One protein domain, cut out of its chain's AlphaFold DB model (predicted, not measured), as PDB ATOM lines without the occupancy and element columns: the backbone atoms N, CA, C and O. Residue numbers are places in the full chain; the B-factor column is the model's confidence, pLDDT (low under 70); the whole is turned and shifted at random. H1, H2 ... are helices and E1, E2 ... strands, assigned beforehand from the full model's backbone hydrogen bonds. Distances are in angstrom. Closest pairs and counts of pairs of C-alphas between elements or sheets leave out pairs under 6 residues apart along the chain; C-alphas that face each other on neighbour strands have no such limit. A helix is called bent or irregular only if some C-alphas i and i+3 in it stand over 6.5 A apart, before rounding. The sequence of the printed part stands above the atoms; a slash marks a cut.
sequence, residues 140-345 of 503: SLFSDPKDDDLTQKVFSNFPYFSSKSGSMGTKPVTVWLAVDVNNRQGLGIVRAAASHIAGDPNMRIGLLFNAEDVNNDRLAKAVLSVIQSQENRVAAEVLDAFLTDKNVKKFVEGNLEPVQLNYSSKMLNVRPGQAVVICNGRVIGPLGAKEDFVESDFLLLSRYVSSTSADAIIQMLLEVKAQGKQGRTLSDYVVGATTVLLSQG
ATOM      1  N   SER A 140       9.441   9.644  -5.001       71.12
ATOM      2  CA  SER A 140      10.648  10.224  -4.437       71.12
ATOM      3  C   SER A 140      10.872   9.892  -2.966       71.12
ATOM      4  O   SER A 140      12.009   9.963  -2.508       71.12
ATOM      5  N   LEU A 141       9.866   9.413  -2.225       68.50
ATOM      6  CA  LEU A 141      10.095   8.851  -0.891       68.50
ATOM      7  C   LEU A 141      11.025   7.637  -0.910       68.50
ATOM      8  O   LEU A 141      11.681   7.366   0.090       68.50
ATOM      9  N   PHE A 142      11.110   6.915  -2.022       70.12
ATOM     10  CA  PHE A 142      11.986   5.750  -2.159       70.12
ATOM     11  C   PHE A 142      13.325   6.076  -2.820       70.12
ATOM     12  O   PHE A 142      14.197   5.215  -2.881       70.12
ATOM     13  N   SER A 143      13.486   7.305  -3.307       69.81
ATOM     14  CA  SER A 143      14.731   7.780  -3.905       69.81
ATOM     15  C   SER A 143      15.653   8.386  -2.851       69.81
ATOM     16  O   SER A 143      15.202   8.799  -1.774       69.81
ATOM     17  N   ASP A 144      16.942   8.481  -3.185       69.06
ATOM     18  CA  ASP A 144      17.898   9.213  -2.362       69.06
ATOM     19  C   ASP A 144      17.424  10.658  -2.135       69.06
ATOM     20  O   ASP A 144      16.809  11.253  -3.035       69.06
ATOM     21  N   PRO A 145      17.666  11.228  -0.938       63.94
ATOM     22  CA  PRO A 145      17.290  12.600  -0.646       63.94
ATOM     23  C   PRO A 145      17.953  13.540  -1.652       63.94
ATOM     24  O   PRO A 145      19.177  13.635  -1.703       63.94
ATOM     25  N   LYS A 146      17.151  14.223  -2.467       65.06
ATOM     26  CA  LYS A 146      17.630  15.321  -3.302       65.06
ATOM     27  C   LYS A 146      17.245  16.615  -2.616       65.06
ATOM     28  O   LYS A 146      16.078  16.815  -2.285       65.06
ATOM     29  N   ASP A 147      18.210  17.518  -2.481       60.19
ATOM     30  CA  ASP A 147      18.024  18.796  -1.789       60.19
ATOM     31  C   ASP A 147      16.940  19.694  -2.405       60.19
ATOM     32  O   ASP A 147      16.546  20.660  -1.763       60.19
ATOM     33  N   ASP A 148      16.396  19.381  -3.585       68.69
ATOM     34  CA  ASP A 148      15.372  20.182  -4.271       68.69
ATOM     35  C   ASP A 148      13.978  19.546  -4.344       68.69
ATOM     36  O   ASP A 148      13.032  20.203  -4.786       68.69
ATOM     37  N   ASP A 149      13.796  18.309  -3.876       76.12
ATOM     38  CA  ASP A 149      12.484  17.667  -3.952       76.12
ATOM     39  C   ASP A 149      11.531  18.175  -2.855       76.12
ATOM     40  O   ASP A 149      11.708  17.928  -1.657       76.12
ATOM     41  N   LEU A 150      10.481  18.884  -3.279       75.50
ATOM     42  CA  LEU A 150       9.449  19.420  -2.393       75.50
ATOM     43  C   LEU A 150       8.700  18.321  -1.631       75.50
ATOM     44  O   LEU A 150       8.407  18.511  -0.454       75.50
ATOM     45  N   THR A 151       8.410  17.181  -2.264       76.44
ATOM     46  CA  THR A 151       7.708  16.062  -1.622       76.44
ATOM     47  C   THR A 151       8.545  15.512  -0.477       76.44
ATOM     48  O   THR A 151       8.055  15.396   0.645       76.44
ATOM     49  N   GLN A 152       9.836  15.265  -0.707       75.62
ATOM     50  CA  GLN A 152      10.729  14.767   0.342       75.62
ATOM     51  C   GLN A 152      10.860  15.750   1.515       75.62
ATOM     52  O   GLN A 152      10.777  15.316   2.664       75.62
ATOM     53  N   LYS A 153      11.006  17.057   1.237       77.12
ATOM     54  CA  LYS A 153      11.087  18.108   2.271       77.12
ATOM     55  C   LYS A 153       9.830  18.193   3.128       77.12
ATOM     56  O   LYS A 153       9.926  18.403   4.335       77.12
ATOM     57  N   VAL A 154       8.658  18.043   2.505       76.06
ATOM     58  CA  VAL A 154       7.383  17.997   3.227       76.06
ATOM     59  C   VAL A 154       7.368  16.781   4.143       76.06
ATOM     60  O   VAL A 154       7.184  16.957   5.338       76.06
ATOM     61  N   PHE A 155       7.637  15.574   3.636       74.12
ATOM     62  CA  PHE A 155       7.566  14.350   4.442       74.12
ATOM     63  C   PHE A 155       8.596  14.272   5.578       74.12
ATOM     64  O   PHE A 155       8.279  13.703   6.619       74.12
ATOM     65  N   SER A 156       9.811  14.808   5.409       71.94
ATOM     66  CA  SER A 156      10.877  14.662   6.412       71.94
ATOM     67  C   SER A 156      10.628  15.457   7.693       71.94
ATOM     68  O   SER A 156      10.944  14.974   8.774       71.94
ATOM     69  N   ASN A 157      10.055  16.658   7.580       70.56
ATOM     70  CA  ASN A 157       9.890  17.589   8.702       70.56
ATOM     71  C   ASN A 157       8.427  17.997   8.920       70.56
ATOM     72  O   ASN A 157       8.158  19.048   9.506       70.56
ATOM     73  N   PHE A 158       7.466  17.205   8.429       77.12
ATOM     74  CA  PHE A 158       6.068  17.587   8.558       77.12
ATOM     75  C   PHE A 158       5.586  17.506  10.011       77.12
ATOM     76  O   PHE A 158       5.700  16.445  10.634       77.12
ATOM     77  N   PRO A 159       4.982  18.575  10.551       76.56
ATOM     78  CA  PRO A 159       4.346  18.516  11.854       76.56
ATOM     79  C   PRO A 159       3.027  17.733  11.748       76.56
ATOM     80  O   PRO A 159       2.088  18.153  11.067       76.56
ATOM     81  N   TYR A 160       2.964  16.590  12.431       82.62
ATOM     82  CA  TYR A 160       1.772  15.746  12.526       82.62
ATOM     83  C   TYR A 160       1.206  15.759  13.943       82.62
ATOM     84  O   TYR A 160       1.962  15.688  14.908       82.62
ATOM     85  N   PHE A 161      -0.119  15.724  14.070       81.81
ATOM     86  CA  PHE A 161      -0.810  15.466  15.336       81.81
ATOM     87  C   PHE A 161      -1.593  14.143  15.274       81.81
ATOM     88  O   PHE A 161      -1.947  13.672  14.191       81.81
ATOM     89  N   SER A 162      -1.810  13.508  16.432       81.50
ATOM     90  CA  SER A 162      -2.482  12.197  16.570       81.50
ATOM     91  C   SER A 162      -3.079  11.997  17.971       81.50
ATOM     92  O   SER A 162      -2.637  12.657  18.908       81.50
ATOM     93  N   SER A 163      -4.007  11.042  18.145       75.06
ATOM     94  CA  SER A 163      -4.578  10.690  19.462       75.06
ATOM     95  C   SER A 163      -3.524  10.272  20.504       75.06
ATOM     96  O   SER A 163      -2.516   9.636  20.175       75.06
ATOM     97  N   LYS A 164      -3.818  10.528  21.792       62.50
ATOM     98  CA  LYS A 164      -3.063  10.034  22.965       62.50
ATOM     99  C   LYS A 164      -3.098   8.508  23.112       62.50
ATOM    100  O   LYS A 164      -2.176   7.943  23.692       62.50
ATOM    101  N   SER A 165      -4.151   7.849  22.614       51.62
ATOM    102  CA  SER A 165      -4.454   6.435  22.903       51.62
ATOM    103  C   SER A 165      -3.649   5.417  22.081       51.62
ATOM    104  O   SER A 165      -3.863   4.213  22.210       51.62
ATOM    105  N   GLY A 166      -2.718   5.862  21.238       49.38
ATOM    106  CA  GLY A 166      -1.779   4.978  20.555       49.38
ATOM    107  C   GLY A 166      -0.366   5.213  21.068       49.38
ATOM    108  O   GLY A 166       0.038   6.359  21.276       49.38
ATOM    109  N   SER A 167       0.419   4.144  21.214       46.38
ATOM    110  CA  SER A 167       1.873   4.275  21.343       46.38
ATOM    111  C   SER A 167       2.408   5.184  20.224       46.38
ATOM    112  O   SER A 167       1.756   5.384  19.195       46.38
ATOM    113  N   MET A 168       3.606   5.747  20.405       49.00
ATOM    114  CA  MET A 168       4.330   6.535  19.387       49.00
ATOM    115  C   MET A 168       4.708   5.698  18.133       49.00
ATOM    116  O   MET A 168       5.707   5.962  17.478       49.00
ATOM    117  N   GLY A 169       3.964   4.629  17.858       64.56
ATOM    118  CA  GLY A 169       4.141   3.713  16.754       64.56
ATOM    119  C   GLY A 169       3.436   4.167  15.482       64.56
ATOM    120  O   GLY A 169       2.732   5.179  15.423       64.56
ATOM    121  N   THR A 170       3.668   3.361  14.457       76.19
ATOM    122  CA  THR A 170       3.129   3.457  13.105       76.19
ATOM    123  C   THR A 170       1.626   3.712  13.087       76.19
ATOM    124  O   THR A 170       0.861   3.009  13.743       76.19
ATOM    125  N   LYS A 171       1.207   4.700  12.295       86.31
ATOM    126  CA  LYS A 171      -0.189   5.038  12.023       86.31
ATOM    127  C   LYS A 171      -0.545   4.564  10.607       86.31
ATOM    128  O   LYS A 171       0.082   5.052   9.663       86.31
ATOM    129  N   PRO A 172      -1.509   3.636  10.448       89.25
ATOM    130  CA  PRO A 172      -2.005   3.192   9.140       89.25
ATOM    131  C   PRO A 172      -2.511   4.317   8.253       89.25
ATOM    132  O   PRO A 172      -2.294   4.300   7.041       89.25
ATOM    133  N   VAL A 173      -3.162   5.309   8.856       92.31
ATOM    134  CA  VAL A 173      -3.841   6.362   8.114       92.31
ATOM    135  C   VAL A 173      -3.105   7.681   8.315       92.31
ATOM    136  O   VAL A 173      -2.975   8.190   9.427       92.31
ATOM    137  N   THR A 174      -2.600   8.246   7.221       92.06
ATOM    138  CA  THR A 174      -1.991   9.576   7.179       92.06
ATOM    139  C   THR A 174      -2.856  10.485   6.326       92.06
ATOM    140  O   THR A 174      -3.018  10.238   5.129       92.06
ATOM    141  N   VAL A 175      -3.372  11.553   6.933       93.56
ATOM    142  CA  VAL A 175      -4.169  12.565   6.239       93.56
ATOM    143  C   VAL A 175      -3.406  13.883   6.173       93.56
ATOM    144  O   VAL A 175      -2.869  14.351   7.177       93.56
ATOM    145  N   TRP A 176      -3.387  14.511   5.004       92.00
ATOM    146  CA  TRP A 176      -2.953  15.892   4.838       92.00
ATOM    147  C   TRP A 176      -4.120  16.769   4.429       92.00
ATOM    148  O   TRP A 176      -4.870  16.441   3.510       92.00
ATOM    149  N   LEU A 177      -4.254  17.902   5.105       91.88
ATOM    150  CA  LEU A 177      -5.296  18.880   4.834       91.88
ATOM    151  C   LEU A 177      -4.658  20.093   4.174       91.88
ATOM    152  O   LEU A 177      -3.990  20.871   4.850       91.88
ATOM    153  N   ALA A 178      -4.853  20.235   2.865       90.94
ATOM    154  CA  ALA A 178      -4.468  21.425   2.123       90.94
ATOM    155  C   ALA A 178      -5.628  22.423   2.143       90.94
ATOM    156  O   ALA A 178      -6.562  22.295   1.357       90.94
ATOM    157  N   VAL A 179      -5.620  23.363   3.091       89.25
ATOM    158  CA  VAL A 179      -6.773  24.235   3.378       89.25
ATOM    159  C   VAL A 179      -6.360  25.663   3.724       89.25
ATOM    160  O   VAL A 179      -5.271  25.904   4.243       89.25
ATOM    161  N   ASP A 180      -7.265  26.609   3.481       87.44
ATOM    162  CA  ASP A 180      -7.188  27.965   4.032       87.44
ATOM    163  C   ASP A 180      -7.998  28.045   5.332       87.44
ATOM    164  O   ASP A 180      -9.232  27.998   5.320       87.44
ATOM    165  N   VAL A 181      -7.307  28.163   6.467       84.56
ATOM    166  CA  VAL A 181      -7.940  28.241   7.795       84.56
ATOM    167  C   VAL A 181      -8.609  29.587   8.075       84.56
ATOM    168  O   VAL A 181      -9.353  29.695   9.049       84.56
ATOM    169  N   ASN A 182      -8.392  30.602   7.235       81.75
ATOM    170  CA  ASN A 182      -9.099  31.881   7.330       81.75
ATOM    171  C   ASN A 182     -10.512  31.786   6.737       81.75
ATOM    172  O   ASN A 182     -11.401  32.552   7.113       81.75
ATOM    173  N   ASN A 183     -10.745  30.807   5.860       86.00
ATOM    174  CA  ASN A 183     -12.051  30.548   5.273       86.00
ATOM    175  C   ASN A 183     -12.888  29.629   6.170       86.00
ATOM    176  O   ASN A 183     -12.395  28.656   6.742       86.00
ATOM    177  N   ARG A 184     -14.205  29.887   6.235       86.44
ATOM    178  CA  ARG A 184     -15.151  29.086   7.039       86.44
ATOM    179  C   ARG A 184     -15.070  27.591   6.715       86.44
ATOM    180  O   ARG A 184     -15.155  26.777   7.630       86.44
ATOM    181  N   GLN A 185     -14.905  27.251   5.436       90.12
ATOM    182  CA  GLN A 185     -14.767  25.869   4.982       90.12
ATOM    183  C   GLN A 185     -13.492  25.229   5.543       90.12
ATOM    184  O   GLN A 185     -13.584  24.230   6.246       90.12
ATOM    185  N   GLY A 186     -12.314  25.817   5.303       89.06
ATOM    186  CA  GLY A 186     -11.049  25.246   5.769       89.06
ATOM    187  C   GLY A 186     -10.970  25.147   7.291       89.06
ATOM    188  O   GLY A 186     -10.573  24.108   7.816       89.06
ATOM    189  N   LEU A 187     -11.455  26.164   8.014       85.81
ATOM    190  CA  LEU A 187     -11.571  26.112   9.473       85.81
ATOM    191  C   LEU A 187     -12.508  24.989   9.946       85.81
ATOM    192  O   LEU A 187     -12.197  24.292  10.911       85.81
ATOM    193  N   GLY A 188     -13.645  24.801   9.268       88.75
ATOM    194  CA  GLY A 188     -14.587  23.717   9.548       88.75
ATOM    195  C   GLY A 188     -13.956  22.334   9.386       88.75
ATOM    196  O   GLY A 188     -14.116  21.491  10.266       88.75
ATOM    197  N   ILE A 189     -13.172  22.134   8.323       92.12
ATOM    198  CA  ILE A 189     -12.462  20.875   8.048       92.12
ATOM    199  C   ILE A 189     -11.414  20.590   9.129       92.12
ATOM    200  O   ILE A 189     -11.343  19.471   9.632       92.12
ATOM    201  N   VAL A 190     -10.624  21.594   9.533       89.00
ATOM    202  CA  VAL A 190      -9.613  21.420  10.593       89.00
ATOM    203  C   VAL A 190     -10.262  21.112  11.944       89.00
ATOM    204  O   VAL A 190      -9.756  20.262  12.672       89.00
ATOM    205  N   ARG A 191     -11.404  21.734  12.276       86.69
ATOM    206  CA  ARG A 191     -12.170  21.395  13.493       86.69
ATOM    207  C   ARG A 191     -12.700  19.964  13.448       86.69
ATOM    208  O   ARG A 191     -12.510  19.218  14.400       86.69
ATOM    209  N   ALA A 192     -13.317  19.568  12.335       89.94
ATOM    210  CA  ALA A 192     -13.811  18.206  12.147       89.94
ATOM    211  C   ALA A 192     -12.683  17.164  12.277       89.94
ATOM    212  O   ALA A 192     -12.860  16.137  12.928       89.94
ATOM    213  N   ALA A 193     -11.507  17.465  11.723       90.62
ATOM    214  CA  ALA A 193     -10.309  16.643  11.845       90.62
ATOM    215  C   ALA A 193      -9.805  16.539  13.296       90.62
ATOM    216  O   ALA A 193      -9.500  15.444  13.768       90.62
ATOM    217  N   ALA A 194      -9.724  17.667  14.008       85.88
ATOM    218  CA  ALA A 194      -9.278  17.718  15.401       85.88
ATOM    219  C   ALA A 194     -10.243  16.989  16.351       85.88
ATOM    220  O   ALA A 194      -9.794  16.307  17.270       85.88
ATOM    221  N   SER A 195     -11.550  17.082  16.101       86.12
ATOM    222  CA  SER A 195     -12.562  16.347  16.861       86.12
ATOM    223  C   SER A 195     -12.448  14.835  16.624       86.12
ATOM    224  O   SER A 195     -12.341  14.063  17.577       86.12
ATOM    225  N   HIS A 196     -12.328  14.412  15.359       88.25
ATOM    226  CA  HIS A 196     -12.209  12.998  14.997       88.25
ATOM    227  C   HIS A 196     -10.960  12.328  15.591       88.25
ATOM    228  O   HIS A 196     -11.021  11.229  16.149       88.25
ATOM    229  N   ILE A 197      -9.807  12.996  15.498       86.06
ATOM    230  CA  ILE A 197      -8.522  12.405  15.882       86.06
ATOM    231  C   ILE A 197      -8.402  12.160  17.390       86.06
ATOM    232  O   ILE A 197      -7.546  11.389  17.807       86.06
ATOM    233  N   ALA A 198      -9.230  12.794  18.227       79.25
ATOM    234  CA  ALA A 198      -9.253  12.500  19.657       79.25
ATOM    235  C   ALA A 198      -9.633  11.025  19.907       79.25
ATOM    236  O   ALA A 198      -9.037  10.376  20.771       79.25
ATOM    237  N   GLY A 199     -10.555  10.486  19.100       81.56
ATOM    238  CA  GLY A 199     -11.066   9.117  19.196       81.56
ATOM    239  C   GLY A 199     -10.390   8.083  18.288       81.56
ATOM    240  O   GLY A 199     -10.570   6.891  18.530       81.56
ATOM    241  N   ASP A 200      -9.615   8.493  17.275       85.19
ATOM    242  CA  ASP A 200      -8.964   7.568  16.331       85.19
ATOM    243  C   ASP A 200      -7.447   7.414  16.603       85.19
ATOM    244  O   ASP A 200      -6.651   8.301  16.274       85.19
ATOM    245  N   PRO A 201      -6.993   6.281  17.179       84.50
ATOM    246  CA  PRO A 201      -5.577   6.032  17.430       84.50
ATOM    247  C   PRO A 201      -4.786   5.624  16.180       84.50
ATOM    248  O   PRO A 201      -3.555   5.594  16.257       84.50
ATOM    249  N   ASN A 202      -5.439   5.307  15.060       86.50
ATOM    250  CA  ASN A 202      -4.810   4.806  13.833       86.50
ATOM    251  C   ASN A 202      -4.527   5.911  12.809       86.50
ATOM    252  O   ASN A 202      -3.852   5.665  11.805       86.50
ATOM    253  N   MET A 203      -4.993   7.129  13.081       89.12
ATOM    254  CA  MET A 203      -4.830   8.278  12.206       89.12
ATOM    255  C   MET A 203      -3.776   9.261  12.729       89.12
ATOM    256  O   MET A 203      -3.677   9.542  13.927       89.12
ATOM    257  N   ARG A 204      -2.994   9.824  11.806       89.00
ATOM    258  CA  ARG A 204      -2.253  11.076  12.007       89.00
ATOM    259  C   ARG A 204      -2.657  12.091  10.950       89.00
ATOM    260  O   ARG A 204      -2.894  11.726   9.797       89.00
ATOM    261  N   ILE A 205      -2.690  13.358  11.337       89.69
ATOM    262  CA  ILE A 205      -3.103  14.452  10.464       89.69
ATOM    263  C   ILE A 205      -1.997  15.497  10.417       89.69
ATOM    264  O   ILE A 205      -1.383  15.811  11.435       89.69
ATOM    265  N   GLY A 206      -1.729  16.019   9.227       87.94
ATOM    266  CA  GLY A 206      -0.846  17.157   9.026       87.94
ATOM    267  C   GLY A 206      -1.532  18.251   8.202       87.94
ATOM    268  O   GLY A 206      -2.431  17.971   7.407       87.94
ATOM    269  N   LEU A 207      -1.124  19.505   8.403       86.62
ATOM    270  CA  LEU A 207      -1.759  20.673   7.785       86.62
ATOM    271  C   LEU A 207      -0.840  21.330   6.755       86.62
ATOM    272  O   LEU A 207       0.271  21.749   7.075       86.62
ATOM    273  N   LEU A 208      -1.333  21.439   5.526       86.06
ATOM    274  CA  LEU A 208      -0.744  22.209   4.440       86.06
ATOM    275  C   LEU A 208      -1.562  23.495   4.292       86.06
ATOM    276  O   LEU A 208      -2.699  23.479   3.831       86.06
ATOM    277  N   PHE A 209      -1.013  24.630   4.702       84.94
ATOM    278  CA  PHE A 209      -1.739  25.888   4.554       84.94
ATOM    279  C   PHE A 209      -1.773  26.298   3.076       84.94
ATOM    280  O   PHE A 209      -0.737  26.353   2.416       84.94
ATOM    281  N   ASN A 210      -2.975  26.546   2.554       84.94
ATOM    282  CA  ASN A 210      -3.226  26.978   1.176       84.94
ATOM    283  C   ASN A 210      -3.982  28.315   1.173       84.94
ATOM    284  O   ASN A 210      -5.068  28.430   0.607       84.94
ATOM    285  N   ALA A 211      -3.430  29.302   1.880       80.56
ATOM    286  CA  ALA A 211      -4.061  30.602   2.068       80.56
ATOM    287  C   ALA A 211      -4.154  31.405   0.766       80.56
ATOM    288  O   ALA A 211      -3.235  31.374  -0.055       80.56
ATOM    289  N   GLU A 212      -5.238  32.166   0.604       76.75
ATOM    290  CA  GLU A 212      -5.350  33.157  -0.475       76.75
ATOM    291  C   GLU A 212      -4.373  34.335  -0.271       76.75
ATOM    292  O   GLU A 212      -3.751  34.794  -1.229       76.75
ATOM    293  N   ASP A 213      -4.163  34.761   0.983       74.12
ATOM    294  CA  ASP A 213      -3.198  35.801   1.372       74.12
ATOM    295  C   ASP A 213      -2.166  35.279   2.388       74.12
ATOM    296  O   ASP A 213      -2.376  35.264   3.602       74.12
ATOM    297  N   VAL A 214      -1.001  34.891   1.870       67.38
ATOM    298  CA  VAL A 214       0.132  34.349   2.641       67.38
ATOM    299  C   VAL A 214       0.682  35.336   3.679       67.38
ATOM    300  O   VAL A 214       1.192  34.927   4.726       67.38
ATOM    301  N   ASN A 215       0.604  36.641   3.413       63.56
ATOM    302  CA  ASN A 215       1.275  37.646   4.238       63.56
ATOM    303  C   ASN A 215       0.506  37.962   5.529       63.56
ATOM    304  O   ASN A 215       1.100  38.479   6.481       63.56
ATOM    305  N   ASN A 216      -0.787  37.627   5.593       64.06
ATOM    306  CA  ASN A 216      -1.673  38.003   6.696       64.06
ATOM    307  C   ASN A 216      -2.280  36.808   7.458       64.06
ATOM    308  O   ASN A 216      -3.241  36.967   8.211       64.06
ATOM    309  N   ASP A 217      -1.697  35.615   7.325       72.00
ATOM    310  CA  ASP A 217      -2.256  34.387   7.898       72.00
ATOM    311  C   ASP A 217      -1.856  34.159   9.373       72.00
ATOM    312  O   ASP A 217      -1.052  33.292   9.730       72.00
ATOM    313  N   ARG A 218      -2.392  34.997  10.269       74.62
ATOM    314  CA  ARG A 218      -2.154  34.881  11.723       74.62
ATOM    315  C   ARG A 218      -2.749  33.602  12.308       74.62
ATOM    316  O   ARG A 218      -2.183  33.055  13.252       74.62
ATOM    317  N   LEU A 219      -3.880  33.145  11.767       76.06
ATOM    318  CA  LEU A 219      -4.569  31.944  12.233       76.06
ATOM    319  C   LEU A 219      -3.765  30.688  11.905       76.06
ATOM    320  O   LEU A 219      -3.555  29.874  12.801       76.06
ATOM    321  N   ALA A 220      -3.241  30.553  10.684       77.69
ATOM    322  CA  ALA A 220      -2.382  29.425  10.337       77.69
ATOM    323  C   ALA A 220      -1.111  29.381  11.176       77.69
ATOM    324  O   ALA A 220      -0.750  28.322  11.681       77.69
ATOM    325  N   LYS A 221      -0.458  30.531  11.386       77.12
ATOM    326  CA  LYS A 221       0.733  30.625  12.245       77.12
ATOM    327  C   LYS A 221       0.436  30.174  13.672       77.12
ATOM    328  O   LYS A 221       1.221  29.427  14.250       77.12
ATOM    329  N   ALA A 222      -0.713  30.576  14.214       75.56
ATOM    330  CA  ALA A 222      -1.137  30.162  15.542       75.56
ATOM    331  C   ALA A 222      -1.428  28.654  15.607       75.56
ATOM    332  O   ALA A 222      -0.905  27.969  16.483       75.56
ATOM    333  N   VAL A 223      -2.186  28.116  14.648       77.12
ATOM    334  CA  VAL A 223      -2.471  26.675  14.540       77.12
ATOM    335  C   VAL A 223      -1.179  25.864  14.412       77.12
ATOM    336  O   VAL A 223      -0.998  24.881  15.128       77.12
ATOM    337  N   LEU A 224      -0.246  26.302  13.566       77.25
ATOM    338  CA  LEU A 224       1.055  25.660  13.397       77.25
ATOM    339  C   LEU A 224       1.867  25.683  14.696       77.25
ATOM    340  O   LEU A 224       2.414  24.656  15.089       77.25
ATOM    341  N   SER A 225       1.886  26.821  15.398       73.75
ATOM    342  CA  SER A 225       2.575  26.942  16.686       73.75
ATOM    343  C   SER A 225       1.994  26.000  17.743       73.75
ATOM    344  O   SER A 225       2.752  25.428  18.519       73.75
ATOM    345  N   VAL A 226       0.678  25.757  17.751       75.38
ATOM    346  CA  VAL A 226       0.040  24.789  18.662       75.38
ATOM    347  C   VAL A 226       0.492  23.364  18.346       75.38
ATOM    348  O   VAL A 226       0.825  22.622  19.268       75.38
ATOM    349  N   ILE A 227       0.556  22.995  17.065       75.69
ATOM    350  CA  ILE A 227       1.015  21.663  16.641       75.69
ATOM    351  C   ILE A 227       2.501  21.459  16.973       75.69
ATOM    352  O   ILE A 227       2.881  20.367  17.372       75.69
ATOM    353  N   GLN A 228       3.334  22.496  16.835       72.69
ATOM    354  CA  GLN A 228       4.782  22.415  17.075       72.69
ATOM    355  C   GLN A 228       5.188  22.537  18.555       72.69
ATOM    356  O   GLN A 228       6.218  21.993  18.945       72.69
ATOM    357  N   SER A 229       4.432  23.282  19.371       67.50
ATOM    358  CA  SER A 229       4.783  23.576  20.774       67.50
ATOM    359  C   SER A 229       4.284  22.541  21.777       67.50
ATOM    360  O   SER A 229       4.874  22.383  22.845       67.50
ATOM    361  N   GLN A 230       3.185  21.859  21.467       60.97
ATOM    362  CA  GLN A 230       2.651  20.786  22.295       60.97
ATOM    363  C   GLN A 230       3.339  19.478  21.894       60.97
ATOM    364  O   GLN A 230       3.641  19.271  20.721       60.97
ATOM    365  N   GLU A 231       3.518  18.537  22.825       59.03
ATOM    366  CA  GLU A 231       3.714  17.152  22.395       59.03
ATOM    367  C   GLU A 231       2.538  16.798  21.470       59.03
ATOM    368  O   GLU A 231       1.385  16.970  21.874       59.03
ATOM    369  N   ASN A 232       2.811  16.317  20.247       56.78
ATOM    370  CA  ASN A 232       1.850  16.032  19.156       56.78
ATOM    371  C   ASN A 232       0.546  15.304  19.575       56.78
ATOM    372  O   ASN A 232      -0.421  15.250  18.816       56.78
ATOM    373  N   ARG A 233       0.532  14.724  20.781       57.03
ATOM    374  CA  ARG A 233      -0.556  14.014  21.458       57.03
ATOM    375  C   ARG A 233      -1.610  14.923  22.113       57.03
ATOM    376  O   ARG A 233      -2.743  14.493  22.282       57.03
ATOM    377  N   VAL A 234      -1.263  16.150  22.516       56.50
ATOM    378  CA  VAL A 234      -2.171  17.108  23.198       56.50
ATOM    379  C   VAL A 234      -2.747  18.140  22.220       56.50
ATOM    380  O   VAL A 234      -3.781  18.749  22.488       56.50
ATOM    381  N   ALA A 235      -2.124  18.288  21.047       61.00
ATOM    382  CA  ALA A 235      -2.523  19.258  20.033       61.00
ATOM    383  C   ALA A 235      -3.978  19.083  19.562       61.00
ATOM    384  O   ALA A 235      -4.630  20.081  19.311       61.00
ATOM    385  N   ALA A 236      -4.523  17.864  19.495       64.31
ATOM    386  CA  ALA A 236      -5.897  17.628  19.035       64.31
ATOM    387  C   ALA A 236      -6.970  18.253  19.948       64.31
ATOM    388  O   ALA A 236      -7.793  19.042  19.491       64.31
ATOM    389  N   GLU A 237      -6.913  17.951  21.248       65.19
ATOM    390  CA  GLU A 237      -7.830  18.504  22.259       65.19
ATOM    391  C   GLU A 237      -7.672  20.024  22.377       65.19
ATOM    392  O   GLU A 237      -8.646  20.762  22.530       65.19
ATOM    393  N   VAL A 238      -6.426  20.503  22.278       63.88
ATOM    394  CA  VAL A 238      -6.131  21.933  22.321       63.88
ATOM    395  C   VAL A 238      -6.610  22.626  21.056       63.88
ATOM    396  O   VAL A 238      -7.145  23.714  21.182       63.88
ATOM    397  N   LEU A 239      -6.474  22.039  19.865       70.38
ATOM    398  CA  LEU A 239      -6.959  22.619  18.611       70.38
ATOM    399  C   LEU A 239      -8.484  22.740  18.611       70.38
ATOM    400  O   LEU A 239      -8.996  23.799  18.255       70.38
ATOM    401  N   ASP A 240      -9.200  21.715  19.073       67.94
ATOM    402  CA  ASP A 240     -10.663  21.761  19.173       67.94
ATOM    403  C   ASP A 240     -11.129  22.900  20.104       67.94
ATOM    404  O   ASP A 240     -11.974  23.722  19.741       67.94
ATOM    405  N   ALA A 241     -10.469  23.060  21.259       65.50
ATOM    406  CA  ALA A 241     -10.726  24.170  22.177       65.50
ATOM    407  C   ALA A 241     -10.223  25.537  21.657       65.50
ATOM    408  O   ALA A 241     -10.849  26.576  21.894       65.50
ATOM    409  N   PHE A 242      -9.081  25.566  20.964       65.44
ATOM    410  CA  PHE A 242      -8.369  26.770  20.519       65.44
ATOM    411  C   PHE A 242      -9.064  27.460  19.360       65.44
ATOM    412  O   PHE A 242      -9.060  28.688  19.298       65.44
ATOM    413  N   LEU A 243      -9.700  26.696  18.472       64.88
ATOM    414  CA  LEU A 243     -10.386  27.255  17.314       64.88
ATOM    415  C   LEU A 243     -11.640  28.057  17.710       64.88
ATOM    416  O   LEU A 243     -12.318  28.564  16.827       64.88
ATOM    417  N   THR A 244     -11.941  28.244  18.999       63.16
ATOM    418  CA  THR A 244     -12.898  29.255  19.475       63.16
ATOM    419  C   THR A 244     -12.273  30.666  19.488       63.16
ATOM    420  O   THR A 244     -11.176  30.872  20.006       63.16
ATOM    421  N   ASP A 245     -12.984  31.673  18.954       55.28
ATOM    422  CA  ASP A 245     -12.493  33.037  18.619       55.28
ATOM    423  C   ASP A 245     -11.710  33.801  19.713       55.28
ATOM    424  O   ASP A 245     -11.045  34.802  19.441       55.28
ATOM    425  N   LYS A 246     -11.768  33.371  20.977       55.75
ATOM    426  CA  LYS A 246     -11.223  34.116  22.122       55.75
ATOM    427  C   LYS A 246      -9.716  33.913  22.358       55.75
ATOM    428  O   LYS A 246      -9.122  34.730  23.060       55.75
ATOM    429  N   ASN A 247      -9.083  32.886  21.779       57.50
ATOM    430  CA  ASN A 247      -7.716  32.470  22.154       57.50
ATOM    431  C   ASN A 247      -6.607  32.791  21.131       57.50
ATOM    432  O   ASN A 247      -5.424  32.728  21.473       57.50
ATOM    433  N   VAL A 248      -6.961  33.219  19.916       57.41
ATOM    434  CA  VAL A 248      -6.034  33.382  18.775       57.41
ATOM    435  C   VAL A 248      -4.914  34.404  19.026       57.41
ATOM    436  O   VAL A 248      -3.797  34.252  18.542       57.41
ATOM    437  N   LYS A 249      -5.171  35.443  19.831       54.69
ATOM    438  CA  LYS A 249      -4.221  36.550  20.049       54.69
ATOM    439  C   LYS A 249      -2.965  36.173  20.851       54.69
ATOM    440  O   LYS A 249      -2.035  36.970  20.881       54.69
ATOM    441  N   LYS A 250      -2.935  35.013  21.517       55.84
ATOM    442  CA  LYS A 250      -1.838  34.623  22.424       55.84
ATOM    443  C   LYS A 250      -0.645  33.945  21.732       55.84
ATOM    444  O   LYS A 250       0.399  33.839  22.358       55.84
ATOM    445  N   PHE A 251      -0.782  33.511  20.477       53.81
ATOM    446  CA  PHE A 251       0.175  32.611  19.814       53.81
ATOM    447  C   PHE A 251       0.523  33.083  18.392       53.81
ATOM    448  O   PHE A 251       0.125  32.466  17.412       53.81
ATOM    449  N   VAL A 252       1.227  34.212  18.251       55.72
ATOM    450  CA  VAL A 252       1.547  34.809  16.927       55.72
ATOM    451  C   VAL A 252       2.983  34.495  16.458       55.72
ATOM    452  O   VAL A 252       3.399  34.925  15.387       55.72
ATOM    453  N   GLU A 253       3.750  33.697  17.202       55.25
ATOM    454  CA  GLU A 253       5.183  33.453  16.945       55.25
ATOM    455  C   GLU A 253       5.466  32.243  16.027       55.25
ATOM    456  O   GLU A 253       6.403  31.485  16.254       55.25
ATOM    457  N   GLY A 254       4.658  32.037  14.982       56.47
ATOM    458  CA  GLY A 254       4.879  30.981  13.983       56.47
ATOM    459  C   GLY A 254       5.349  31.538  12.636       56.47
ATOM    460  O   GLY A 254       4.774  32.507  12.136       56.47
ATOM    461  N   ASN A 255       6.347  30.912  12.009       61.75
ATOM    462  CA  ASN A 255       6.681  31.155  10.602       61.75
ATOM    463  C   ASN A 255       6.138  30.010   9.744       61.75
ATOM    464  O   ASN A 255       6.415  28.843  10.008       61.75
ATOM    465  N   LEU A 256       5.354  30.355   8.719       63.47
ATOM    466  CA  LEU A 256       4.932  29.400   7.699       63.47
ATOM    467  C   LEU A 256       6.121  29.137   6.778       63.47
ATOM    468  O   LEU A 256       6.629  30.062   6.141       63.47
ATOM    469  N   GLU A 257       6.562  27.886   6.717       65.88
ATOM    470  CA  GLU A 257       7.642  27.487   5.822       65.88
ATOM    471  C   GLU A 257       7.201  27.652   4.354       65.88
ATOM    472  O   GLU A 257       6.158  27.110   3.966       65.88
ATOM    473  N   PRO A 258       7.995  28.319   3.490       61.50
ATOM    474  CA  PRO A 258       7.685  28.480   2.064       61.50
ATOM    475  C   PRO A 258       7.426  27.152   1.336       61.50
ATOM    476  O   PRO A 258       6.738  27.111   0.316       61.50
ATOM    477  N   VAL A 259       7.973  26.051   1.861       63.50
ATOM    478  CA  VAL A 259       7.793  24.693   1.337       63.50
ATOM    479  C   VAL A 259       6.322  24.258   1.370       63.50
ATOM    480  O   VAL A 259       5.858  23.680   0.391       63.50
ATOM    481  N   GLN A 260       5.566  24.579   2.429       66.62
ATOM    482  CA  GLN A 260       4.157  24.167   2.565       66.62
ATOM    483  C   GLN A 260       3.257  24.839   1.516       66.62
ATOM    484  O   GLN A 260       2.426  24.187   0.888       66.62
ATOM    485  N   LEU A 261       3.483  26.131   1.273       65.81
ATOM    486  CA  LEU A 261       2.738  26.931   0.293       65.81
ATOM    487  C   LEU A 261       3.065  26.523  -1.150       65.81
ATOM    488  O   LEU A 261       2.186  26.408  -2.009       65.81
ATOM    489  N   ASN A 262       4.346  26.260  -1.417       66.06
ATOM    490  CA  ASN A 262       4.806  25.815  -2.729       66.06
ATOM    491  C   ASN A 262       4.317  24.403  -3.067       66.06
ATOM    492  O   ASN A 262       4.088  24.110  -4.239       66.06
ATOM    493  N   TYR A 263       4.149  23.533  -2.070       71.25
ATOM    494  CA  TYR A 263       3.667  22.173  -2.287       71.25
ATOM    495  C   TYR A 263       2.214  22.148  -2.779       71.25
ATOM    496  O   TYR A 263       1.918  21.524  -3.800       71.25
ATOM    497  N   SER A 264       1.327  22.890  -2.108       70.19
ATOM    498  CA  SER A 264      -0.105  22.940  -2.435       70.19
ATOM    499  C   SER A 264      -0.375  23.438  -3.859       70.19
ATOM    500  O   SER A 264      -1.208  22.881  -4.572       70.19
ATOM    501  N   SER A 265       0.372  24.448  -4.309       69.38
ATOM    502  CA  SER A 265       0.217  25.017  -5.652       69.38
ATOM    503  C   SER A 265       0.880  24.173  -6.747       69.38
ATOM    504  O   SER A 265       0.286  23.980  -7.807       69.38
ATOM    505  N   LYS A 266       2.093  23.645  -6.511       71.44
ATOM    506  CA  LYS A 266       2.878  22.947  -7.547       71.44
ATOM    507  C   LYS A 266       2.535  21.468  -7.700       71.44
ATOM    508  O   LYS A 266       2.479  20.995  -8.828       71.44
ATOM    509  N   MET A 267       2.334  20.743  -6.598       72.38
ATOM    510  CA  MET A 267       2.160  19.281  -6.635       72.38
ATOM    511  C   MET A 267       0.694  18.860  -6.700       72.38
ATOM    512  O   MET A 267       0.367  17.871  -7.348       72.38
ATOM    513  N   LEU A 268      -0.201  19.615  -6.059       75.44
ATOM    514  CA  LEU A 268      -1.628  19.275  -6.015       75.44
ATOM    515  C   LEU A 268      -2.448  19.960  -7.123       75.44
ATOM    516  O   LEU A 268      -3.608  19.605  -7.321       75.44
ATOM    517  N   ASN A 269      -1.857  20.920  -7.848       78.81
ATOM    518  CA  ASN A 269      -2.525  21.742  -8.867       78.81
ATOM    519  C   ASN A 269      -3.804  22.429  -8.335       78.81
ATOM    520  O   ASN A 269      -4.858  22.426  -8.976       78.81
ATOM    521  N   VAL A 270      -3.715  22.985  -7.123       83.50
ATOM    522  CA  VAL A 270      -4.827  23.608  -6.393       83.50
ATOM    523  C   VAL A 270      -4.656  25.124  -6.400       83.50
ATOM    524  O   VAL A 270      -3.539  25.631  -6.275       83.50
ATOM    525  N   ARG A 271      -5.755  25.873  -6.546       87.00
ATOM    526  CA  ARG A 271      -5.720  27.340  -6.452       87.00
ATOM    527  C   ARG A 271      -5.638  27.781  -4.982       87.00
ATOM    528  O   ARG A 271      -6.177  27.080  -4.122       87.00
ATOM    529  N   PRO A 272      -5.040  28.948  -4.686       85.31
ATOM    530  CA  PRO A 272      -5.092  29.528  -3.344       85.31
ATOM    531  C   PRO A 272      -6.535  29.611  -2.821       85.31
ATOM    532  O   PRO A 272      -7.457  29.880  -3.593       85.31
ATOM    533  N   GLY A 273      -6.745  29.316  -1.539       84.19
ATOM    534  CA  GLY A 273      -8.059  29.336  -0.887       84.19
ATOM    535  C   GLY A 273      -8.899  28.059  -1.045       84.19
ATOM    536  O   GLY A 273      -9.856  27.869  -0.291       84.19
ATOM    537  N   GLN A 274      -8.566  27.165  -1.984       89.38
ATOM    538  CA  GLN A 274      -9.293  25.902  -2.169       89.38
ATOM    539  C   GLN A 274      -8.877  24.844  -1.138       89.38
ATOM    540  O   GLN A 274      -7.711  24.760  -0.748       89.38
ATOM    541  N   ALA A 275      -9.837  24.004  -0.742       91.00
ATOM    542  CA  ALA A 275      -9.633  22.905   0.194       91.00
ATOM    543  C   ALA A 275      -9.442  21.562  -0.531       91.00
ATOM    544  O   ALA A 275     -10.218  21.216  -1.423       91.00
ATOM    545  N   VAL A 276      -8.440  20.787  -0.117       92.38
ATOM    546  CA  VAL A 276      -8.182  19.411  -0.564       92.38
ATOM    547  C   VAL A 276      -7.820  18.548   0.641       92.38
ATOM    548  O   VAL A 276      -7.023  18.945   1.491       92.38
ATOM    549  N   VAL A 277      -8.384  17.344   0.690       93.38
ATOM    550  CA  VAL A 277      -8.040  16.308   1.669       93.38
ATOM    551  C   VAL A 277      -7.220  15.240   0.958       93.38
ATOM    552  O   VAL A 277      -7.604  14.768  -0.105       93.38
ATOM    553  N   ILE A 278      -6.082  14.849   1.517       92.38
ATOM    554  CA  ILE A 278      -5.225  13.805   0.950       92.38
ATOM    555  C   ILE A 278      -5.105  12.698   1.979       92.38
ATOM    556  O   ILE A 278      -4.733  12.978   3.110       92.38
ATOM    557  N   CYS A 279      -5.379  11.451   1.611       92.94
ATOM    558  CA  CYS A 279      -5.291  10.322   2.533       92.94
ATOM    559  C   CYS A 279      -4.459   9.196   1.938       92.94
ATOM    560  O   CYS A 279      -4.788   8.681   0.872       92.94
ATOM    561  N   ASN A 280      -3.358   8.841   2.606       92.00
ATOM    562  CA  ASN A 280      -2.337   7.918   2.093       92.00
ATOM    563  C   ASN A 280      -1.962   8.211   0.627       92.00
ATOM    564  O   ASN A 280      -1.779   7.316  -0.194       92.00
ATOM    565  N   GLY A 281      -1.885   9.509   0.316       89.00
ATOM    566  CA  GLY A 281      -1.570  10.057  -0.996       89.00
ATOM    567  C   GLY A 281      -2.708  10.059  -2.018       89.00
ATOM    568  O   GLY A 281      -2.532  10.670  -3.065       89.00
ATOM    569  N   ARG A 282      -3.883   9.476  -1.737       89.62
ATOM    570  CA  ARG A 282      -5.092   9.685  -2.554       89.62
ATOM    571  C   ARG A 282      -5.593  11.114  -2.369       89.62
ATOM    572  O   ARG A 282      -5.803  11.536  -1.236       89.62
ATOM    573  N   VAL A 283      -5.822  11.835  -3.461       90.31
ATOM    574  CA  VAL A 283      -6.280  13.230  -3.471       90.31
ATOM    575  C   VAL A 283      -7.807  13.281  -3.556       90.31
ATOM    576  O   VAL A 283      -8.406  12.733  -4.479       90.31
ATOM    577  N   ILE A 284      -8.435  13.970  -2.604       91.12
ATOM    578  CA  ILE A 284      -9.880  14.183  -2.498       91.12
ATOM    579  C   ILE A 284     -10.138  15.692  -2.571       91.12
ATOM    580  O   ILE A 284      -9.975  16.425  -1.594       91.12
ATOM    581  N   GLY A 285     -10.505  16.165  -3.761       87.44
ATOM    582  CA  GLY A 285     -10.767  17.575  -4.038       87.44
ATOM    583  C   GLY A 285     -10.178  18.043  -5.376       87.44
ATOM    584  O   GLY A 285      -9.757  17.211  -6.183       87.44
ATOM    585  N   PRO A 286     -10.142  19.362  -5.636       89.94
ATOM    586  CA  PRO A 286     -10.589  20.446  -4.754       89.94
ATOM    587  C   PRO A 286     -12.079  20.366  -4.417       89.94
ATOM    588  O   PRO A 286     -12.907  20.080  -5.283       89.94
ATOM    589  N   LEU A 287     -12.403  20.596  -3.146       90.38
ATOM    590  CA  LEU A 287     -13.774  20.628  -2.646       90.38
ATOM    591  C   LEU A 287     -14.479  21.897  -3.145       90.38
ATOM    592  O   LEU A 287     -13.881  22.975  -3.215       90.38
ATOM    593  N   GLY A 288     -15.759  21.778  -3.500       87.69
ATOM    594  CA  GLY A 288     -16.573  22.930  -3.890       87.69
ATOM    595  C   GLY A 288     -16.803  23.891  -2.719       87.69
ATOM    596  O   GLY A 288     -16.812  23.479  -1.568       87.69
ATOM    597  N   ALA A 289     -17.069  25.175  -2.977       84.00
ATOM    598  CA  ALA A 289     -17.213  26.192  -1.918       84.00
ATOM    599  C   ALA A 289     -18.365  25.945  -0.911       84.00
ATOM    600  O   ALA A 289     -18.404  26.570   0.146       84.00
ATOM    601  N   LYS A 290     -19.327  25.079  -1.256       82.31
ATOM    602  CA  LYS A 290     -20.462  24.670  -0.405       82.31
ATOM    603  C   LYS A 290     -20.385  23.198   0.024       82.31
ATOM    604  O   LYS A 290     -21.349  22.684   0.577       82.31
ATOM    605  N   GLU A 291     -19.295  22.520  -0.321       86.81
ATOM    606  CA  GLU A 291     -19.070  21.115  -0.002       86.81
ATOM    607  C   GLU A 291     -18.459  21.037   1.401       86.81
ATOM    608  O   GLU A 291     -17.381  21.581   1.651       86.81
ATOM    609  N   ASP A 292     -19.169  20.399   2.326       85.94
ATOM    610  CA  ASP A 292     -18.705  20.221   3.699       85.94
ATOM    611  C   ASP A 292     -17.988  18.874   3.842       85.94
ATOM    612  O   ASP A 292     -18.459  17.853   3.337       85.94
ATOM    613  N   PHE A 293     -16.878  18.868   4.582       92.31
ATOM    614  CA  PHE A 293     -16.176  17.655   4.998       92.31
ATOM    615  C   PHE A 293     -16.181  17.600   6.529       92.31
ATOM    616  O   PHE A 293     -15.540  18.420   7.193       92.31
ATOM    617  N   VAL A 294     -16.972  16.687   7.090       92.38
ATOM    618  CA  VAL A 294     -17.310  16.625   8.521       92.38
ATOM    619  C   VAL A 294     -16.624  15.452   9.225       92.38
ATOM    620  O   VAL A 294     -15.977  14.617   8.603       92.38
ATOM    621  N   GLU A 295     -16.782  15.351  10.544       91.81
ATOM    622  CA  GLU A 295     -16.165  14.298  11.364       91.81
ATOM    623  C   GLU A 295     -16.499  12.877  10.864       91.81
ATOM    624  O   GLU A 295     -15.627  12.015  10.768       91.81
ATOM    625  N   SER A 296     -17.754  12.642  10.464       92.50
ATOM    626  CA  SER A 296     -18.182  11.353   9.903       92.50
ATOM    627  C   SER A 296     -17.506  11.012   8.570       92.50
ATOM    628  O   SER A 296     -17.373   9.831   8.259       92.50
ATOM    629  N   ASP A 297     -17.055  12.010   7.801       93.88
ATOM    630  CA  ASP A 297     -16.282  11.778   6.576       93.88
ATOM    631  C   ASP A 297     -14.866  11.288   6.904       93.88
ATOM    632  O   ASP A 297     -14.362  10.395   6.229       93.88
ATOM    633  N   PHE A 298     -14.241  11.795   7.975       94.00
ATOM    634  CA  PHE A 298     -12.955  11.272   8.453       94.00
ATOM    635  C   PHE A 298     -13.073   9.834   8.961       94.00
ATOM    636  O   PHE A 298     -12.221   9.009   8.635       94.00
ATOM    637  N   LEU A 299     -14.157   9.507   9.672       92.62
ATOM    638  CA  LEU A 299     -14.440   8.131  10.084       92.62
ATOM    639  C   LEU A 299     -14.573   7.202   8.872       92.62
ATOM    640  O   LEU A 299     -13.940   6.145   8.834       92.62
ATOM    641  N   LEU A 300     -15.366   7.609   7.876       92.62
ATOM    642  CA  LEU A 300     -15.527   6.865   6.629       92.62
ATOM    643  C   LEU A 300     -14.181   6.688   5.913       92.62
ATOM    644  O   LEU A 300     -13.858   5.585   5.479       92.62
ATOM    645  N   LEU A 301     -13.385   7.755   5.824       92.56
ATOM    646  CA  LEU A 301     -12.074   7.752   5.182       92.56
ATOM    647  C   LEU A 301     -11.096   6.799   5.873       92.56
ATOM    648  O   LEU A 301     -10.452   5.997   5.199       92.56
ATOM    649  N   SER A 302     -11.020   6.860   7.206       90.94
ATOM    650  CA  SER A 302     -10.177   5.992   8.036       90.94
ATOM    651  C   SER A 302     -10.520   4.524   7.802       90.94
ATOM    652  O   SER A 302      -9.661   3.724   7.431       90.94
ATOM    653  N   ARG A 303     -11.813   4.183   7.912       91.12
ATOM    654  CA  ARG A 303     -12.315   2.817   7.718       91.12
ATOM    655  C   ARG A 303     -12.060   2.307   6.308       91.12
ATOM    656  O   ARG A 303     -11.531   1.210   6.162       91.12
ATOM    657  N   TYR A 304     -12.381   3.117   5.300       89.94
ATOM    658  CA  TYR A 304     -12.187   2.769   3.897       89.94
ATOM    659  C   TYR A 304     -10.714   2.487   3.584       89.94
ATOM    660  O   TYR A 304     -10.390   1.470   2.976       89.94
ATOM    661  N   VAL A 305      -9.797   3.363   4.003       90.31
ATOM    662  CA  VAL A 305      -8.366   3.215   3.695       90.31
ATOM    663  C   VAL A 305      -7.729   2.067   4.480       90.31
ATOM    664  O   VAL A 305      -6.929   1.324   3.908       90.31
ATOM    665  N   SER A 306      -8.116   1.858   5.742       89.44
ATOM    666  CA  SER A 306      -7.685   0.686   6.515       89.44
ATOM    667  C   SER A 306      -8.108  -0.623   5.861       89.44
ATOM    668  O   SER A 306      -7.253  -1.475   5.621       89.44
ATOM    669  N   SER A 307      -9.386  -0.756   5.486       87.50
ATOM    670  CA  SER A 307      -9.907  -1.999   4.908       87.50
ATOM    671  C   SER A 307      -9.386  -2.285   3.500       87.50
ATOM    672  O   SER A 307      -9.320  -3.443   3.102       87.50
ATOM    673  N   THR A 308      -9.062  -1.249   2.720       86.25
ATOM    674  CA  THR A 308      -8.657  -1.411   1.314       86.25
ATOM    675  C   THR A 308      -7.158  -1.604   1.130       86.25
ATOM    676  O   THR A 308      -6.762  -2.378   0.261       86.25
ATOM    677  N   SER A 309      -6.311  -0.911   1.900       88.19
ATOM    678  CA  SER A 309      -4.861  -0.964   1.669       88.19
ATOM    679  C   SER A 309      -4.001  -0.858   2.923       88.19
ATOM    680  O   SER A 309      -3.015  -1.585   3.035       88.19
ATOM    681  N   ALA A 310      -4.312   0.047   3.853       89.75
ATOM    682  CA  ALA A 310      -3.352   0.431   4.887       89.75
ATOM    683  C   ALA A 310      -3.031  -0.704   5.867       89.75
ATOM    684  O   ALA A 310      -1.859  -0.882   6.206       89.75
ATOM    685  N   ASP A 311      -4.028  -1.496   6.273       88.88
ATOM    686  CA  ASP A 311      -3.811  -2.588   7.223       88.88
ATOM    687  C   ASP A 311      -2.936  -3.685   6.597       88.88
ATOM    688  O   ASP A 311      -1.952  -4.110   7.203       88.88
ATOM    689  N   ALA A 312      -3.212  -4.069   5.344       89.25
ATOM    690  CA  ALA A 312      -2.409  -5.047   4.609       89.25
ATOM    691  C   ALA A 312      -0.958  -4.572   4.408       89.25
ATOM    692  O   ALA A 312      -0.015  -5.323   4.659       89.25
ATOM    693  N   ILE A 313      -0.759  -3.308   4.014       89.81
ATOM    694  CA  ILE A 313       0.581  -2.733   3.817       89.81
ATOM    695  C   ILE A 313       1.360  -2.704   5.133       89.81
ATOM    696  O   ILE A 313       2.545  -3.036   5.149       89.81
ATOM    697  N   ILE A 314       0.722  -2.336   6.247       87.38
ATOM    698  CA  ILE A 314       1.390  -2.334   7.549       87.38
ATOM    699  C   ILE A 314       1.808  -3.731   7.972       87.38
ATOM    700  O   ILE A 314       2.939  -3.881   8.429       87.38
ATOM    701  N   GLN A 315       0.940  -4.733   7.822       86.44
ATOM    702  CA  GLN A 315       1.300  -6.108   8.176       86.44
ATOM    703  C   GLN A 315       2.537  -6.560   7.391       86.44
ATOM    704  O   GLN A 315       3.523  -6.972   7.997       86.44
ATOM    705  N   MET A 316       2.564  -6.323   6.075       86.38
ATOM    706  CA  MET A 316       3.727  -6.635   5.235       86.38
ATOM    707  C   MET A 316       4.997  -5.887   5.668       86.38
ATOM    708  O   MET A 316       6.086  -6.459   5.727       86.38
ATOM    709  N   LEU A 317       4.885  -4.597   5.992       84.00
ATOM    710  CA  LEU A 317       6.027  -3.801   6.448       84.00
ATOM    711  C   LEU A 317       6.581  -4.292   7.797       84.00
ATOM    712  O   LEU A 317       7.798  -4.273   8.007       84.00
ATOM    713  N   LEU A 318       5.709  -4.743   8.702       82.19
ATOM    714  CA  LEU A 318       6.099  -5.335   9.981       82.19
ATOM    715  C   LEU A 318       6.774  -6.701   9.789       82.19
ATOM    716  O   LEU A 318       7.801  -6.958  10.420       82.19
ATOM    717  N   GLU A 319       6.257  -7.541   8.890       82.12
ATOM    718  CA  GLU A 319       6.831  -8.853   8.552       82.12
ATOM    719  C   GLU A 319       8.249  -8.744   7.983       82.12
ATOM    720  O   GLU A 319       9.159  -9.453   8.420       82.12
ATOM    721  N   VAL A 320       8.473  -7.790   7.074       77.69
ATOM    722  CA  VAL A 320       9.797  -7.514   6.483       77.69
ATOM    723  C   VAL A 320      10.735  -6.821   7.489       77.69
ATOM    724  O   VAL A 320      11.896  -6.542   7.184       77.69
ATOM    725  N   LYS A 321      10.267  -6.559   8.720       71.88
ATOM    726  CA  LYS A 321      10.980  -5.802   9.760       71.88
ATOM    727  C   LYS A 321      11.516  -4.484   9.209       71.88
ATOM    728  O   LYS A 321      12.650  -4.096   9.505       71.88
ATOM    729  N   ALA A 322      10.715  -3.813   8.380       67.12
ATOM    730  CA  ALA A 322      11.100  -2.548   7.787       67.12
ATOM    731  C   ALA A 322      11.385  -1.548   8.912       67.12
ATOM    732  O   ALA A 322      10.503  -1.156   9.674       67.12
ATOM    733  N   GLN A 323      12.649  -1.162   9.045       64.50
ATOM    734  CA  GLN A 323      13.041  -0.097   9.952       64.50
ATOM    735  C   GLN A 323      12.959   1.223   9.203       64.50
ATOM    736  O   GLN A 323      13.365   1.315   8.042       64.50
ATOM    737  N   GLY A 324      12.450   2.254   9.877       59.88
ATOM    738  CA  GLY A 324      12.507   3.609   9.355       59.88
ATOM    739  C   GLY A 324      13.957   3.998   9.081       59.88
ATOM    740  O   GLY A 324      14.732   4.207  10.010       59.88
ATOM    741  N   LYS A 325      14.354   4.057   7.808       58.38
ATOM    742  CA  LYS A 325      15.657   4.603   7.406       58.38
ATOM    743  C   LYS A 325      15.564   6.126   7.297       58.38
ATOM    744  O   LYS A 325      14.512   6.650   6.928       58.38
ATOM    745  N   GLN A 326      16.675   6.817   7.569       56.22
ATOM    746  CA  GLN A 326      16.846   8.254   7.294       56.22
ATOM    747  C   GLN A 326      15.814   9.170   7.993       56.22
ATOM    748  O   GLN A 326      15.292  10.098   7.386       56.22
ATOM    749  N   GLY A 327      15.466   8.888   9.256       60.53
ATOM    750  CA  GLY A 327      14.557   9.738  10.044       60.53
ATOM    751  C   GLY A 327      13.070   9.652   9.665       60.53
ATOM    752  O   GLY A 327      12.266  10.405  10.205       60.53
ATOM    753  N   ARG A 328      12.687   8.735   8.767       70.88
ATOM    754  CA  ARG A 328      11.292   8.533   8.342       70.88
ATOM    755  C   ARG A 328      10.564   7.539   9.236       70.88
ATOM    756  O   ARG A 328      11.128   6.528   9.655       70.88
ATOM    757  N   THR A 329       9.286   7.798   9.478       78.56
ATOM    758  CA  THR A 329       8.412   6.893  10.229       78.56
ATOM    759  C   THR A 329       7.898   5.773   9.327       78.56
ATOM    760  O   THR A 329       7.778   5.947   8.115       78.56
ATOM    761  N   LEU A 330       7.530   4.624   9.901       82.31
ATOM    762  CA  LEU A 330       6.919   3.536   9.127       82.31
ATOM    763  C   LEU A 330       5.621   3.987   8.433       82.31
ATOM    764  O   LEU A 330       5.320   3.548   7.329       82.31
ATOM    765  N   SER A 331       4.902   4.931   9.039       86.00
ATOM    766  CA  SER A 331       3.711   5.557   8.469       86.00
ATOM    767  C   SER A 331       4.005   6.276   7.144       86.00
ATOM    768  O   SER A 331       3.160   6.283   6.255       86.00
ATOM    769  N   ASP A 332       5.199   6.859   6.971       85.25
ATOM    770  CA  ASP A 332       5.596   7.501   5.706       85.25
ATOM    771  C   ASP A 332       5.801   6.454   4.602       85.25
ATOM    772  O   ASP A 332       5.391   6.666   3.460       85.25
ATOM    773  N   TYR A 333       6.343   5.281   4.952       84.56
ATOM    774  CA  TYR A 333       6.441   4.147   4.030       84.56
ATOM    775  C   TYR A 333       5.065   3.605   3.638       84.56
ATOM    776  O   TYR A 333       4.891   3.216   2.488       84.56
ATOM    777  N   VAL A 334       4.075   3.629   4.539       88.75
ATOM    778  CA  VAL A 334       2.690   3.253   4.201       88.75
ATOM    779  C   VAL A 334       2.128   4.185   3.128       88.75
ATOM    780  O   VAL A 334       1.546   3.707   2.155       88.75
ATOM    781  N   VAL A 335       2.343   5.500   3.249       89.25
ATOM    782  CA  VAL A 335       1.909   6.478   2.233       89.25
ATOM    783  C   VAL A 335       2.624   6.241   0.901       89.25
ATOM    784  O   VAL A 335       1.972   6.152  -0.141       89.25
ATOM    785  N   GLY A 336       3.949   6.085   0.923       87.00
ATOM    786  CA  GLY A 336       4.732   5.797  -0.282       87.00
ATOM    787  C   GLY A 336       4.304   4.494  -0.966       87.00
ATOM    788  O   GLY A 336       4.102   4.457  -2.175       87.00
ATOM    789  N   ALA A 337       4.107   3.419  -0.205       87.19
ATOM    790  CA  ALA A 337       3.699   2.135  -0.764       87.19
ATOM    791  C   ALA A 337       2.281   2.220  -1.341       87.19
ATOM    792  O   ALA A 337       2.044   1.766  -2.456       87.19
ATOM    793  N   THR A 338       1.355   2.862  -0.620       87.69
ATOM    794  CA  THR A 338      -0.033   3.040  -1.076       87.69
ATOM    795  C   THR A 338      -0.088   3.829  -2.383       87.69
ATOM    796  O   THR A 338      -0.744   3.403  -3.329       87.69
ATOM    797  N   THR A 339       0.632   4.951  -2.469       86.94
ATOM    798  CA  THR A 339       0.683   5.773  -3.689       86.94
ATOM    799  C   THR A 339       1.265   5.010  -4.866       86.94
ATOM    800  O   THR A 339       0.641   4.981  -5.920       86.94
ATOM    801  N   VAL A 340       2.407   4.338  -4.711       84.62
ATOM    802  CA  VAL A 340       3.028   3.579  -5.810       84.62
ATOM    803  C   VAL A 340       2.132   2.427  -6.273       84.62
ATOM    804  O   VAL A 340       1.989   2.211  -7.474       84.62
ATOM    805  N   LEU A 341       1.500   1.707  -5.343       83.25
ATOM    806  CA  LEU A 341       0.660   0.555  -5.673       83.25
ATOM    807  C   LEU A 341      -0.666   0.950  -6.333       83.25
ATOM    808  O   LEU A 341      -1.115   0.243  -7.234       83.25
ATOM    809  N   LEU A 342      -1.289   2.049  -5.897       83.75
ATOM    810  CA  LEU A 342      -2.630   2.435  -6.348       83.75
ATOM    811  C   LEU A 342      -2.633   3.489  -7.468       83.75
ATOM    812  O   LEU A 342      -3.578   3.519  -8.252       83.75
ATOM    813  N   SER A 343      -1.581   4.308  -7.604       79.69
ATOM    814  CA  SER A 343      -1.492   5.340  -8.658       79.69
ATOM    815  C   SER A 343      -1.419   4.777 -10.074       79.69
ATOM    816  O   SER A 343      -1.856   5.435 -11.013       79.69
ATOM    817  N   GLN A 344      -0.881   3.567 -10.248       70.69
ATOM    818  CA  GLN A 344      -0.672   2.994 -11.580       70.69
ATOM    819  C   GLN A 344      -1.933   2.373 -12.192       70.69
ATOM    820  O   GLN A 344      -1.880   1.927 -13.335       70.69
ATOM    821  N   GLY A 345      -3.055   2.360 -11.459       62.25
ATOM    822  CA  GLY A 345      -4.265   1.639 -11.842       62.25
ATOM    823  C   GLY A 345      -4.005   0.132 -11.856       62.25
ATOM    824  O   GLY A 345      -3.098  -0.367 -12.521       62.25
TER     825      GLY A 345
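This is residues 140 to 345 of the 503 residues of the protein "Hypothetical protein" of Notodromas monacha (UniProt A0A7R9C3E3). A twisted sheet of five strands makes the core, with helices over both faces in three layers: H2, H3 and H6a on one face, H5 and H7 on the other. H4 packs on H2 and H3, H1 packs on H5, and H6b, the second arm of the bent helix H6, lies beyond the sheet and packs on H7. The printed part has 206 residues, with seven named helices and five named strands in the order H1 E1 E2 H2 E3 H3 H4 H5 E4 E5 H6 H7; the class is mixed, helices and strands. The mixed sheet runs E1, E3, E2, E4, E5. The whole is compact, with a radius of gyration of the C-alphas of 16.3 A and spans of 49 by 36 by 32 A.

The sheet holds E1, residues 160 to 162; E3, residues 203 to 209, 19.4 A long; E2, residues 173 to 179, 18.7 A; E4, residues 276 to 279; and E5, residues 282 to 284. C-alpha 173 is at (-3.841, 6.362, 8.114). The helices are H1, residues 150 to 156; H2, 184 to 199, 23.7 A; H3, 218 to 229, 16.1 A; H4, 235 to 242; H5, 258 to 266; and H7, 330 to 343, 19.8 A, ending with C-alpha 343 at (-1.492, 5.340, -8.658). H6, residues 295 to 319, was assigned as one helix by its hydrogen bonds but is bent, with C-alphas 308 and 311 7.7 A apart; its arms are H6a, 295 to 308, and H6b, 311 to 319.

E3 and E2 are parallel, with N 206 and O 175 2.9 A apart; E2, H2 and E3 form a strand-helix-strand unit, two parallel neighbour strands with a helix between, and its crossover is right-handed. E1 is antiparallel to E3, with N 161 and O 205 2.9 A apart, and E4 to E2, with N 176 and O 278 2.8 A apart. E4 and E5 form a hairpin, with N 284 and O 277 2.8 A apart. H2 runs along the strands at a height over the sheet of 9.4 A; H7, on the opposite face, runs across them at 8.2 A. H4 only grazes the sheet and touches H2, the closest C-alphas being those of Ala 194 and Ala 236, 5.0 A. H6b touches H7 at Ile 313 and Val 334, their closest C-alphas, 6.4 A apart. O i to N i+4 pairs are within hydrogen-bond range throughout H1, H3, H4, H6a, H6b and H7, in H2 for 10 of 12 and in H5 for 4 of 5.

The C-alphas of Lys 246 and Val 320, the two farthest apart, are 49.2 A apart. The printed part has no cut. The link from H4 to H5, residues 243 to 257, is long. The mean pLDDT of the printed part is 77.8; 57 residues are under 70, among them 229 to 238 and 240 to 262.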